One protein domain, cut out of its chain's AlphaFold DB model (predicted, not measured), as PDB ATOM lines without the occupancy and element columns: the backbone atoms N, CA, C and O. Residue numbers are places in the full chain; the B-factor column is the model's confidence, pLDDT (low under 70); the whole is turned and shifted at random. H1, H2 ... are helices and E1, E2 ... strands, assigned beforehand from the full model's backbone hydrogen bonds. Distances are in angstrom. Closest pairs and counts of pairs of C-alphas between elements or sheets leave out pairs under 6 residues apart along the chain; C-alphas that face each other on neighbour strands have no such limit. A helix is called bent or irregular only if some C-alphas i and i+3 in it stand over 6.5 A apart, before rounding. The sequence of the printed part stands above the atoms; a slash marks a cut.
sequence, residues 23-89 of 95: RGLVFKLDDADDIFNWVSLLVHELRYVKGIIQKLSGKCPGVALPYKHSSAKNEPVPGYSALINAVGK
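What this domain is: This is residues 23 to 89 of the 95 residues of an uncharacterized protein of Salmonella enterica subsp. enterica serovar Java (UniProt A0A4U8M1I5). A ribbon of two antiparallel strands, E1 and E2, forms the middle, with H2 and then H1 on one side, H3 on the other, and a long loop, residues 68 to 79, reaching out. The printed part has 67 residues in the order E1 H1 H2 E2 H3, mixed helices and strands, only just compact, close to loose: radius of gyration of the C-alphas 13.0 A, spans 37 by 27 by 16 A.

Where its parts are: E1, residues 24 to 29, begins at C-alpha 24 (12.135, -49.836, -33.665). H1 is residues 32 to 46, 21.3 A long; H2, 53 to 59; E2, 62 to 67, 16.5 A; H3, 80 to 88, ends at C-alpha 88 (10.292, -40.863, -23.432). H1 and H2 are irregular: C-alphas 33 and 36 are 7.1 A apart, 55 and 58 7.3 A.

How they stand to each other: E1 and E2 are antiparallel at 163 degrees; N 26 and O 65 are 3.0 A apart. The closest C-alphas of H2 and E2, Ser 57 and Ala 64, are 4.9 A apart; of E2 and H3, Tyr 67 and Ala 86, 5.7 A. H1, with residues 42 to 46 alone, touches H2 at a steep tilt of 48 degrees, opposite ways; C-alphas 46 and 53 are closest, 6.4 A. H1 and H3 are apart. In H3 every O i to N i+4 pair is within hydrogen-bond range, in H1 9 of 11, in H2 0 of 3, with 3 of 4 O i to N i+3.

The domain as a whole: The C-alphas farthest apart, Asp 33 and Lys 73, are 37.6 A apart. The printed part has no cut; E2 to H3 is a long link. No printed residue is under 70 in pLDDT.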
ATOM      1  N   ARG A  23      16.189 -52.021 -35.154       84.50
ATOM      2  CA  ARG A  23      15.682 -51.081 -34.153       84.50
ATOM      3  C   ARG A  23      14.236 -50.754 -34.483       84.50
ATOM      4  O   ARG A  23      13.860 -50.793 -35.650       84.50
ATOM      5  N   GLY A  24      13.453 -50.419 -33.471       86.94
ATOM      6  CA  GLY A  24      12.135 -49.836 -33.665       86.94
ATOM      7  C   GLY A  24      12.253 -48.361 -34.036       86.94
ATOM      8  O   GLY A  24      13.293 -47.735 -33.808       86.94
ATOM      9  N   LEU A  25      11.183 -47.802 -34.592       91.12
ATOM     10  CA  LEU A  25      11.057 -46.375 -34.867       91.12
ATOM     11  C   LEU A  25       9.921 -45.813 -34.019       91.12
ATOM     12  O   LEU A  25       8.819 -46.355 -34.032       91.12
ATOM     13  N   VAL A  26      10.192 -44.735 -33.297       93.62
ATOM     14  CA  VAL A  26       9.169 -43.935 -32.621       93.62
ATOM     15  C   VAL A  26       9.146 -42.567 -33.279       93.62
ATOM     16  O   VAL A  26      10.208 -42.046 -33.623       93.62
ATOM     17  N   PHE A  27       7.966 -41.997 -33.499       94.94
ATOM     18  CA  PHE A  27       7.849 -40.719 -34.188       94.94
ATOM     19  C   PHE A  27       6.734 -39.843 -33.623       94.94
ATOM     20  O   PHE A  27       5.774 -40.335 -33.030       94.94
ATOM     21  N   LYS A  28       6.891 -38.538 -33.824       95.81
ATOM     22  CA  LYS A  28       5.902 -37.491 -33.596       95.81
ATOM     23  C   LYS A  28       5.805 -36.680 -34.881       95.81
ATOM     24  O   LYS A  28       6.830 -36.225 -35.381       95.81
ATOM     25  N   LEU A  29       4.590 -36.520 -35.388       96.19
ATOM     26  CA  LEU A  29       4.335 -35.692 -36.559       96.19
ATOM     27  C   LEU A  29       4.155 -34.232 -36.147       96.19
ATOM     28  O   LEU A  29       3.688 -33.965 -35.034       96.19
ATOM     29  N   ASP A  30       4.533 -33.317 -37.033       96.44
ATOM     30  CA  ASP A  30       4.256 -31.888 -36.846       96.44
ATOM     31  C   ASP A  30       2.758 -31.597 -37.027       96.44
ATOM     32  O   ASP A  30       2.180 -30.846 -36.239       96.44
ATOM     33  N   ASP A  31       2.129 -32.264 -38.000       96.81
ATOM     34  CA  ASP A  31       0.687 -32.269 -38.240       96.81
ATOM     35  C   ASP A  31       0.132 -33.703 -38.140       96.81
ATOM     36  O   ASP A  31       0.701 -34.660 -38.671       96.81
ATOM     37  N   ALA A  32      -0.988 -33.872 -37.438       95.19
ATOM     38  CA  ALA A  32      -1.643 -35.169 -37.303       95.19
ATOM     39  C   ALA A  32      -2.240 -35.665 -38.632       95.19
ATOM     40  O   ALA A  32      -2.322 -36.880 -38.833       95.19
ATOM     41  N   ASP A  33      -2.604 -34.760 -39.544       97.38
ATOM     42  CA  ASP A  33      -3.200 -35.103 -40.839       97.38
ATOM     43  C   ASP A  33      -2.202 -35.811 -41.776       97.38
ATOM     44  O   ASP A  33      -2.594 -36.579 -42.661       97.38
ATOM     45  N   ASP A  34      -0.897 -35.667 -41.522       96.81
ATOM     46  CA  ASP A  34       0.160 -36.333 -42.284       96.81
ATOM     47  C   ASP A  34       0.287 -37.834 -41.993       96.81
ATOM     48  O   ASP A  34       1.026 -38.537 -42.692       96.81
ATOM     49  N   ILE A  35      -0.434 -38.374 -41.000       96.38
ATOM     50  CA  ILE A  35      -0.276 -39.769 -40.563       96.38
ATOM     51  C   ILE A  35      -0.462 -40.775 -41.700       96.38
ATOM     52  O   ILE A  35       0.321 -41.720 -41.825       96.38
ATOM     53  N   PHE A  36      -1.456 -40.569 -42.564       96.81
ATOM     54  CA  PHE A  36      -1.731 -41.489 -43.665       96.81
ATOM     55  C   PHE A  36      -0.631 -41.446 -44.728       96.81
ATOM     56  O   PHE A  36      -0.165 -42.497 -45.177       96.81
ATOM     57  N   ASN A  37      -0.174 -40.244 -45.087       96.31
ATOM     58  CA  ASN A  37       0.907 -40.051 -46.050       96.31
ATOM     59  C   ASN A  37       2.217 -40.640 -45.521       96.31
ATOM     60  O   ASN A  37       2.897 -41.385 -46.230       96.31
ATOM     61  N   TRP A  38       2.529 -40.371 -44.252       95.50
ATOM     62  CA  TRP A  38       3.724 -40.877 -43.595       95.50
ATOM     63  C   TRP A  38       3.738 -42.404 -43.509       95.50
ATOM     64  O   TRP A  38       4.716 -43.030 -43.913       95.50
ATOM     65  N   VAL A  39       2.653 -43.034 -43.047       93.81
ATOM     66  CA  VAL A  39       2.573 -44.500 -42.949       93.81
ATOM     67  C   VAL A  39       2.645 -45.151 -44.332       93.81
ATOM     68  O   VAL A  39       3.331 -46.162 -44.495       93.81
ATOM     69  N   SER A  40       1.998 -44.565 -45.343       95.50
ATOM     70  CA  SER A  40       2.067 -45.053 -46.725       95.50
ATOM     71  C   SER A  40       3.500 -45.009 -47.271       95.50
ATOM     72  O   SER A  40       4.005 -46.013 -47.787       95.50
ATOM     73  N   LEU A  41       4.198 -43.883 -47.072       94.06
ATOM     74  CA  LEU A  41       5.609 -43.732 -47.425       94.06
ATOM     75  C   LEU A  41       6.478 -44.742 -46.669       94.06
ATOM     76  O   LEU A  41       7.284 -45.436 -47.282       94.06
ATOM     77  N   LEU A  42       6.286 -44.878 -45.356       92.25
ATOM     78  CA  LEU A  42       7.041 -45.802 -44.515       92.25
ATOM     79  C   LEU A  42       6.912 -47.247 -45.021       92.25
ATOM     80  O   LEU A  42       7.921 -47.923 -45.212       92.25
ATOM     81  N   VAL A  43       5.692 -47.712 -45.308       90.69
ATOM     82  CA  VAL A  43       5.434 -49.057 -45.857       90.69
ATOM     83  C   VAL A  43       6.055 -49.230 -47.243       90.69
ATOM     84  O   VAL A  43       6.604 -50.295 -47.550       90.69
ATOM     85  N   HIS A  44       6.004 -48.198 -48.086       91.62
ATOM     86  CA  HIS A  44       6.657 -48.224 -49.387       91.62
ATOM     87  C   HIS A  44       8.176 -48.402 -49.246       91.62
ATOM     88  O   HIS A  44       8.747 -49.318 -49.840       91.62
ATOM     89  N   GLU A  45       8.792 -47.586 -48.395       90.88
ATOM     90  CA  GLU A  45      10.235 -47.463 -48.193       90.88
ATOM     91  C   GLU A  45      10.865 -48.635 -47.430       90.88
ATOM     92  O   GLU A  45      12.007 -49.022 -47.698       90.88
ATOM     93  N   LEU A  46      10.112 -49.268 -46.521       88.12
ATOM     94  CA  LEU A  46      10.551 -50.429 -45.735       88.12
ATOM     95  C   LEU A  46      11.123 -51.561 -46.602       88.12
ATOM     96  O   LEU A  46      12.066 -52.249 -46.195       88.12
ATOM     97  N   ARG A  47      10.584 -51.720 -47.818       84.88
ATOM     98  CA  ARG A  47      11.023 -52.716 -48.806       84.88
ATOM     99  C   ARG A  47      12.443 -52.462 -49.315       84.88
ATOM    100  O   ARG A  47      13.163 -53.418 -49.593       84.88
ATOM    101  N   TYR A  48      12.866 -51.204 -49.384       87.56
ATOM    102  CA  TYR A  48      14.169 -50.808 -49.922       87.56
ATOM    103  C   TYR A  48      15.263 -50.772 -48.850       87.56
ATOM    104  O   TYR A  48      16.431 -51.011 -49.150       87.56
ATOM    105  N   VAL A  49      14.895 -50.577 -47.579       85.06
ATOM    106  CA  VAL A  49      15.848 -50.564 -46.449       85.06
ATOM    107  C   VAL A  49      16.034 -51.926 -45.775       85.06
ATOM    108  O   VAL A  49      16.665 -52.014 -44.723       85.06
ATOM    109  N   LYS A  50      15.500 -53.005 -46.366       81.44
ATOM    110  CA  LYS A  50      15.615 -54.395 -45.873       81.44
ATOM    111  C   LYS A  50      15.201 -54.563 -44.398       81.44
ATOM    112  O   LYS A  50      15.759 -55.408 -43.697       81.44
ATOM    113  N   GLY A  51      14.233 -53.769 -43.932       72.12
ATOM    114  CA  GLY A  51      13.749 -53.784 -42.545       72.12
ATOM    115  C   GLY A  51      14.576 -52.965 -41.543       72.12
ATOM    116  O   GLY A  51      14.233 -52.935 -40.364       72.12
ATOM    117  N   ILE A  52      15.629 -52.263 -41.978       82.69
ATOM    118  CA  ILE A  52      16.394 -51.333 -41.132       82.69
ATOM    119  C   ILE A  52      15.659 -49.983 -41.103       82.69
ATOM    120  O   ILE A  52      16.034 -49.018 -41.771       82.69
ATOM    121  N   ILE A  53      14.566 -49.928 -40.341       86.12
ATOM    122  CA  ILE A  53      13.625 -48.797 -40.330       86.12
ATOM    123  C   ILE A  53      14.251 -47.470 -39.861       86.12
ATOM    124  O   ILE A  53      13.797 -46.404 -40.262       86.12
ATOM    125  N   GLN A  54      15.343 -47.503 -39.084       86.81
ATOM    126  CA  GLN A  54      16.041 -46.288 -38.635       86.81
ATOM    127  C   GLN A  54      16.571 -45.426 -39.790       86.81
ATOM    128  O   GLN A  54      16.645 -44.204 -39.654       86.81
ATOM    129  N   LYS A  55      16.869 -46.038 -40.948       87.81
ATOM    130  CA  LYS A  55      17.301 -45.330 -42.165       87.81
ATOM    131  C   LYS A  55      16.215 -44.410 -42.731       87.81
ATOM    132  O   LYS A  55      16.513 -43.549 -43.548       87.81
ATOM    133  N   LEU A  56      14.966 -44.586 -42.297       90.81
ATOM    134  CA  LEU A  56      13.814 -43.804 -42.741       90.81
ATOM    135  C   LEU A  56      13.489 -42.630 -41.809       90.81
ATOM    136  O   LEU A  56      12.616 -41.836 -42.139       90.81
ATOM    137  N   SER A  57      14.194 -42.482 -40.679       91.50
ATOM    138  CA  SER A  57      13.946 -41.410 -39.699       91.50
ATOM    139  C   SER A  57      13.969 -40.006 -40.316       91.50
ATOM    140  O   SER A  57      13.101 -39.196 -40.010       91.50
ATOM    141  N   GLY A  58      14.887 -39.745 -41.252       91.81
ATOM    142  CA  GLY A  58      14.994 -38.455 -41.944       91.81
ATOM    143  C   GLY A  58      13.872 -38.140 -42.941       91.81
ATOM    144  O   GLY A  58      13.852 -37.042 -43.483       91.81
ATOM    145  N   LYS A  59      12.955 -39.081 -43.213       93.75
ATOM    146  CA  LYS A  59      11.784 -38.865 -44.084       93.75
ATOM    147  C   LYS A  59      10.510 -38.521 -43.302       93.75
ATOM    148  O   LYS A  59       9.482 -38.271 -43.922       93.75
ATOM    149  N   CYS A  60      10.556 -38.563 -41.970       95.44
ATOM    150  CA  CYS A  60       9.400 -38.283 -41.126       95.44
ATOM    151  C   CYS A  60       9.037 -36.788 -41.192       95.44
ATOM    152  O   CYS A  60       9.920 -35.966 -40.944       95.44
ATOM    153  N   PRO A  61       7.771 -36.420 -41.466       94.81
ATOM    154  CA  PRO A  61       7.301 -35.046 -41.322       94.81
ATOM    155  C   PRO A  61       7.113 -34.732 -39.829       94.81
ATOM    156  O   PRO A  61       6.037 -34.900 -39.260       94.81
ATOM    157  N   GLY A  62       8.228 -34.405 -39.177       94.81
ATOM    158  CA  GLY A  62       8.351 -34.174 -37.742       94.81
ATOM    159  C   GLY A  62       9.611 -34.831 -37.184       94.81
ATOM    160  O   GLY A  62      10.680 -34.804 -37.796       94.81
ATOM    161  N   VAL A  63       9.499 -35.460 -36.016       95.44
ATOM    162  CA  VAL A  63      10.625 -36.106 -35.329       95.44
ATOM    163  C   VAL A  63      10.455 -37.615 -35.354       95.44
ATOM    164  O   VAL A  63       9.453 -38.131 -34.872       95.44
ATOM    165  N   ALA A  64      11.470 -38.342 -35.821       94.88
ATOM    166  CA  ALA A  64      11.537 -39.794 -35.698       94.88
ATOM    167  C   ALA A  64      12.879 -40.233 -35.114       94.88
ATOM    168  O   ALA A  64      13.942 -39.795 -35.550       94.88
ATOM    169  N   LEU A  65      12.832 -41.127 -34.129       92.62
ATOM    170  CA  LEU A  65      14.001 -41.589 -33.392       92.62
ATOM    171  C   LEU A  65      14.044 -43.122 -33.355       92.62
ATOM    172  O   LEU A  65      13.016 -43.776 -33.150       92.62
ATOM    173  N   PRO A  66      15.228 -43.735 -33.513       90.75
ATOM    174  CA  PRO A  66      15.364 -45.173 -33.353       90.75
ATOM    175  C   PRO A  66      15.330 -45.567 -31.871       90.75
ATOM    176  O   PRO A  66      15.903 -44.890 -31.010       90.75
ATOM    177  N   TYR A  67      14.740 -46.717 -31.549       88.44
ATOM    178  CA  TYR A  67      14.783 -47.308 -30.207       88.44
ATOM    179  C   TYR A  67      15.096 -48.807 -30.254       88.44
ATOM    180  O   TYR A  67      14.924 -49.472 -31.271       88.44
ATOM    181  N   LYS A  68      15.624 -49.348 -29.154       85.00
ATOM    182  CA  LYS A  68      15.958 -50.775 -29.052       85.00
ATOM    183  C   LYS A  68      14.749 -51.542 -28.518       85.00
ATOM    184  O   LYS A  68      14.140 -51.104 -27.547       85.00
ATOM    185  N   HIS A  69      14.464 -52.714 -29.081       78.88
ATOM    186  CA  HIS A  69      13.458 -53.652 -28.558       78.88
ATOM    187  C   HIS A  69      13.991 -54.462 -27.365       78.88
ATOM    188  O   HIS A  69      13.813 -55.674 -27.295       78.88
ATOM    189  N   SER A  70      14.716 -53.825 -26.445       76.06
ATOM    190  CA  SER A  70      15.221 -54.517 -25.263       76.06
ATOM    191  C   SER A  70      14.080 -54.731 -24.274       76.06
ATOM    192  O   SER A  70      13.592 -53.758 -23.701       76.06
ATOM    193  N   SER A  71      13.689 -55.985 -24.065       74.19
ATOM    194  CA  SER A  71      12.809 -56.365 -22.960       74.19
ATOM    195  C   SER A  71      13.545 -56.223 -21.630       74.19
ATOM    196  O   SER A  71      14.691 -56.662 -21.495       74.19
ATOM    197  N   ALA A  72      12.896 -55.634 -20.630       81.44
ATOM    198  CA  ALA A  72      13.343 -55.736 -19.248       81.44
ATOM    199  C   ALA A  72      12.976 -57.114 -18.659       81.44
ATOM    200  O   ALA A  72      12.045 -57.780 -19.102       81.44
ATOM    201  N   LYS A  73      13.732 -57.563 -17.647       79.00
ATOM    202  CA  LYS A  73      13.564 -58.907 -17.057       79.00
ATOM    203  C   LYS A  73      12.196 -59.123 -16.396       79.00
ATOM    204  O   LYS A  73      11.720 -60.247 -16.379       79.00
ATOM    205  N   ASN A  74      11.589 -58.058 -15.876       83.38
ATOM    206  CA  ASN A  74      10.341 -58.092 -15.111       83.38
ATOM    207  C   ASN A  74       9.350 -57.057 -15.667       83.38
ATOM    208  O   ASN A  74       8.925 -56.151 -14.953       83.38
ATOM    209  N   GLU A  75       9.043 -57.128 -16.962       85.88
ATOM    210  CA  GLU A  75       8.010 -56.265 -17.540       85.88
ATOM    211  C   GLU A  75       6.612 -56.778 -17.168       85.88
ATOM    212  O   GLU A  75       6.372 -57.983 -17.256       85.88
ATOM    213  N   PRO A  76       5.667 -55.892 -16.797       84.12
ATOM    214  CA  PRO A  76       4.286 -56.296 -16.525       84.12
ATOM    215  C   PRO A  76       3.600 -56.856 -17.779       84.12
ATOM    216  O   PRO A  76       2.747 -57.734 -17.689       84.12
ATOM    217  N   VAL A  77       3.991 -56.350 -18.953       87.31
ATOM    218  CA  VAL A  77       3.549 -56.791 -20.277       87.31
ATOM    219  C   VAL A  77       4.760 -56.744 -21.214       87.31
ATOM    220  O   VAL A  77       5.519 -55.774 -21.143       87.31
ATOM    221  N   PRO A  78       4.955 -57.732 -22.106       86.38
ATOM    222  CA  PRO A  78       6.056 -57.710 -23.064       86.38
ATOM    223  C   PRO A  78       6.113 -56.410 -23.876       86.38
ATOM    224  O   PRO A  78       5.125 -55.985 -24.472       86.38
ATOM    225  N   GLY A  79       7.288 -55.788 -23.915       85.56
ATOM    226  CA  GLY A  79       7.541 -54.545 -24.635       85.56
ATOM    227  C   GLY A  79       7.171 -53.282 -23.860       85.56
ATOM    228  O   GLY A  79       7.376 -52.190 -24.391       85.56
ATOM    229  N   TYR A  80       6.676 -53.394 -22.621       88.25
ATOM    230  CA  TYR A  80       6.282 -52.234 -21.821       88.25
ATOM    231  C   TYR A  80       7.454 -51.270 -21.611       88.25
ATOM    232  O   TYR A  80       7.359 -50.103 -21.989       88.25
ATOM    233  N   SER A  81       8.605 -51.732 -21.108       88.94
ATOM    234  CA  SER A  81       9.750 -50.833 -20.900       88.94
ATOM    235  C   SER A  81      10.318 -50.314 -22.221       88.94
ATOM    236  O   SER A  81      10.755 -49.166 -22.289       88.94
ATOM    237  N   ALA A  82      10.282 -51.119 -23.288       88.94
ATOM    238  CA  ALA A  82      10.680 -50.667 -24.620       88.94
ATOM    239  C   ALA A  82       9.797 -49.508 -25.119       88.94
ATOM    240  O   ALA A  82      10.330 -48.536 -25.655       88.94
ATOM    241  N   LEU A  83       8.480 -49.576 -24.898       89.00
ATOM    242  CA  LEU A  83       7.535 -48.511 -25.236       89.00
ATOM    243  C   LEU A  83       7.795 -47.245 -24.416       89.00
ATOM    244  O   LEU A  83       7.951 -46.181 -25.010       89.00
ATOM    245  N   ILE A  84       7.898 -47.359 -23.086       90.62
ATOM    246  CA  ILE A  84       8.173 -46.222 -22.187       90.62
ATOM    247  C   ILE A  84       9.458 -45.505 -22.610       90.62
ATOM    248  O   ILE A  84       9.473 -44.290 -22.798       90.62
ATOM    249  N   ASN A  85      10.528 -46.267 -22.845       89.38
ATOM    250  CA  ASN A  85      11.799 -45.718 -23.305       89.38
ATOM    251  C   ASN A  85      11.683 -45.061 -24.683       89.38
ATOM    252  O   ASN A  85      12.351 -44.063 -24.937       89.38
ATOM    253  N   ALA A  86      10.876 -45.616 -25.589       91.50
ATOM    254  CA  ALA A  86      10.668 -45.050 -26.913       91.50
ATOM    255  C   ALA A  86       9.934 -43.706 -26.833       91.50
ATOM    256  O   ALA A  86      10.450 -42.703 -27.320       91.50
ATOM    257  N   VAL A  87       8.773 -43.652 -26.178       91.88
ATOM    258  CA  VAL A  87       7.981 -42.413 -26.088       91.88
ATOM    259  C   VAL A  87       8.664 -41.348 -25.225       91.88
ATOM    260  O   VAL A  87       8.577 -40.161 -25.540       91.88
ATOM    261  N   GLY A  88       9.453 -41.760 -24.226       92.56
ATOM    262  CA  GLY A  88      10.292 -40.863 -23.432       92.56
ATOM    263  C   GLY A  88      11.309 -40.088 -24.274       92.56
ATOM    264  O   GLY A  88      11.578 -38.923 -23.989       92.56
ATOM    265  N   LYS A  89      11.809 -40.665 -25.380       91.44
ATOM    266  CA  LYS A  89      12.681 -39.945 -26.331       91.44
ATOM    267  C   LYS A  89      11.976 -38.807 -27.064       91.44
ATOM    268  O   LYS A  89      12.644 -37.901 -27.548       91.44
TER     269      LYS A  89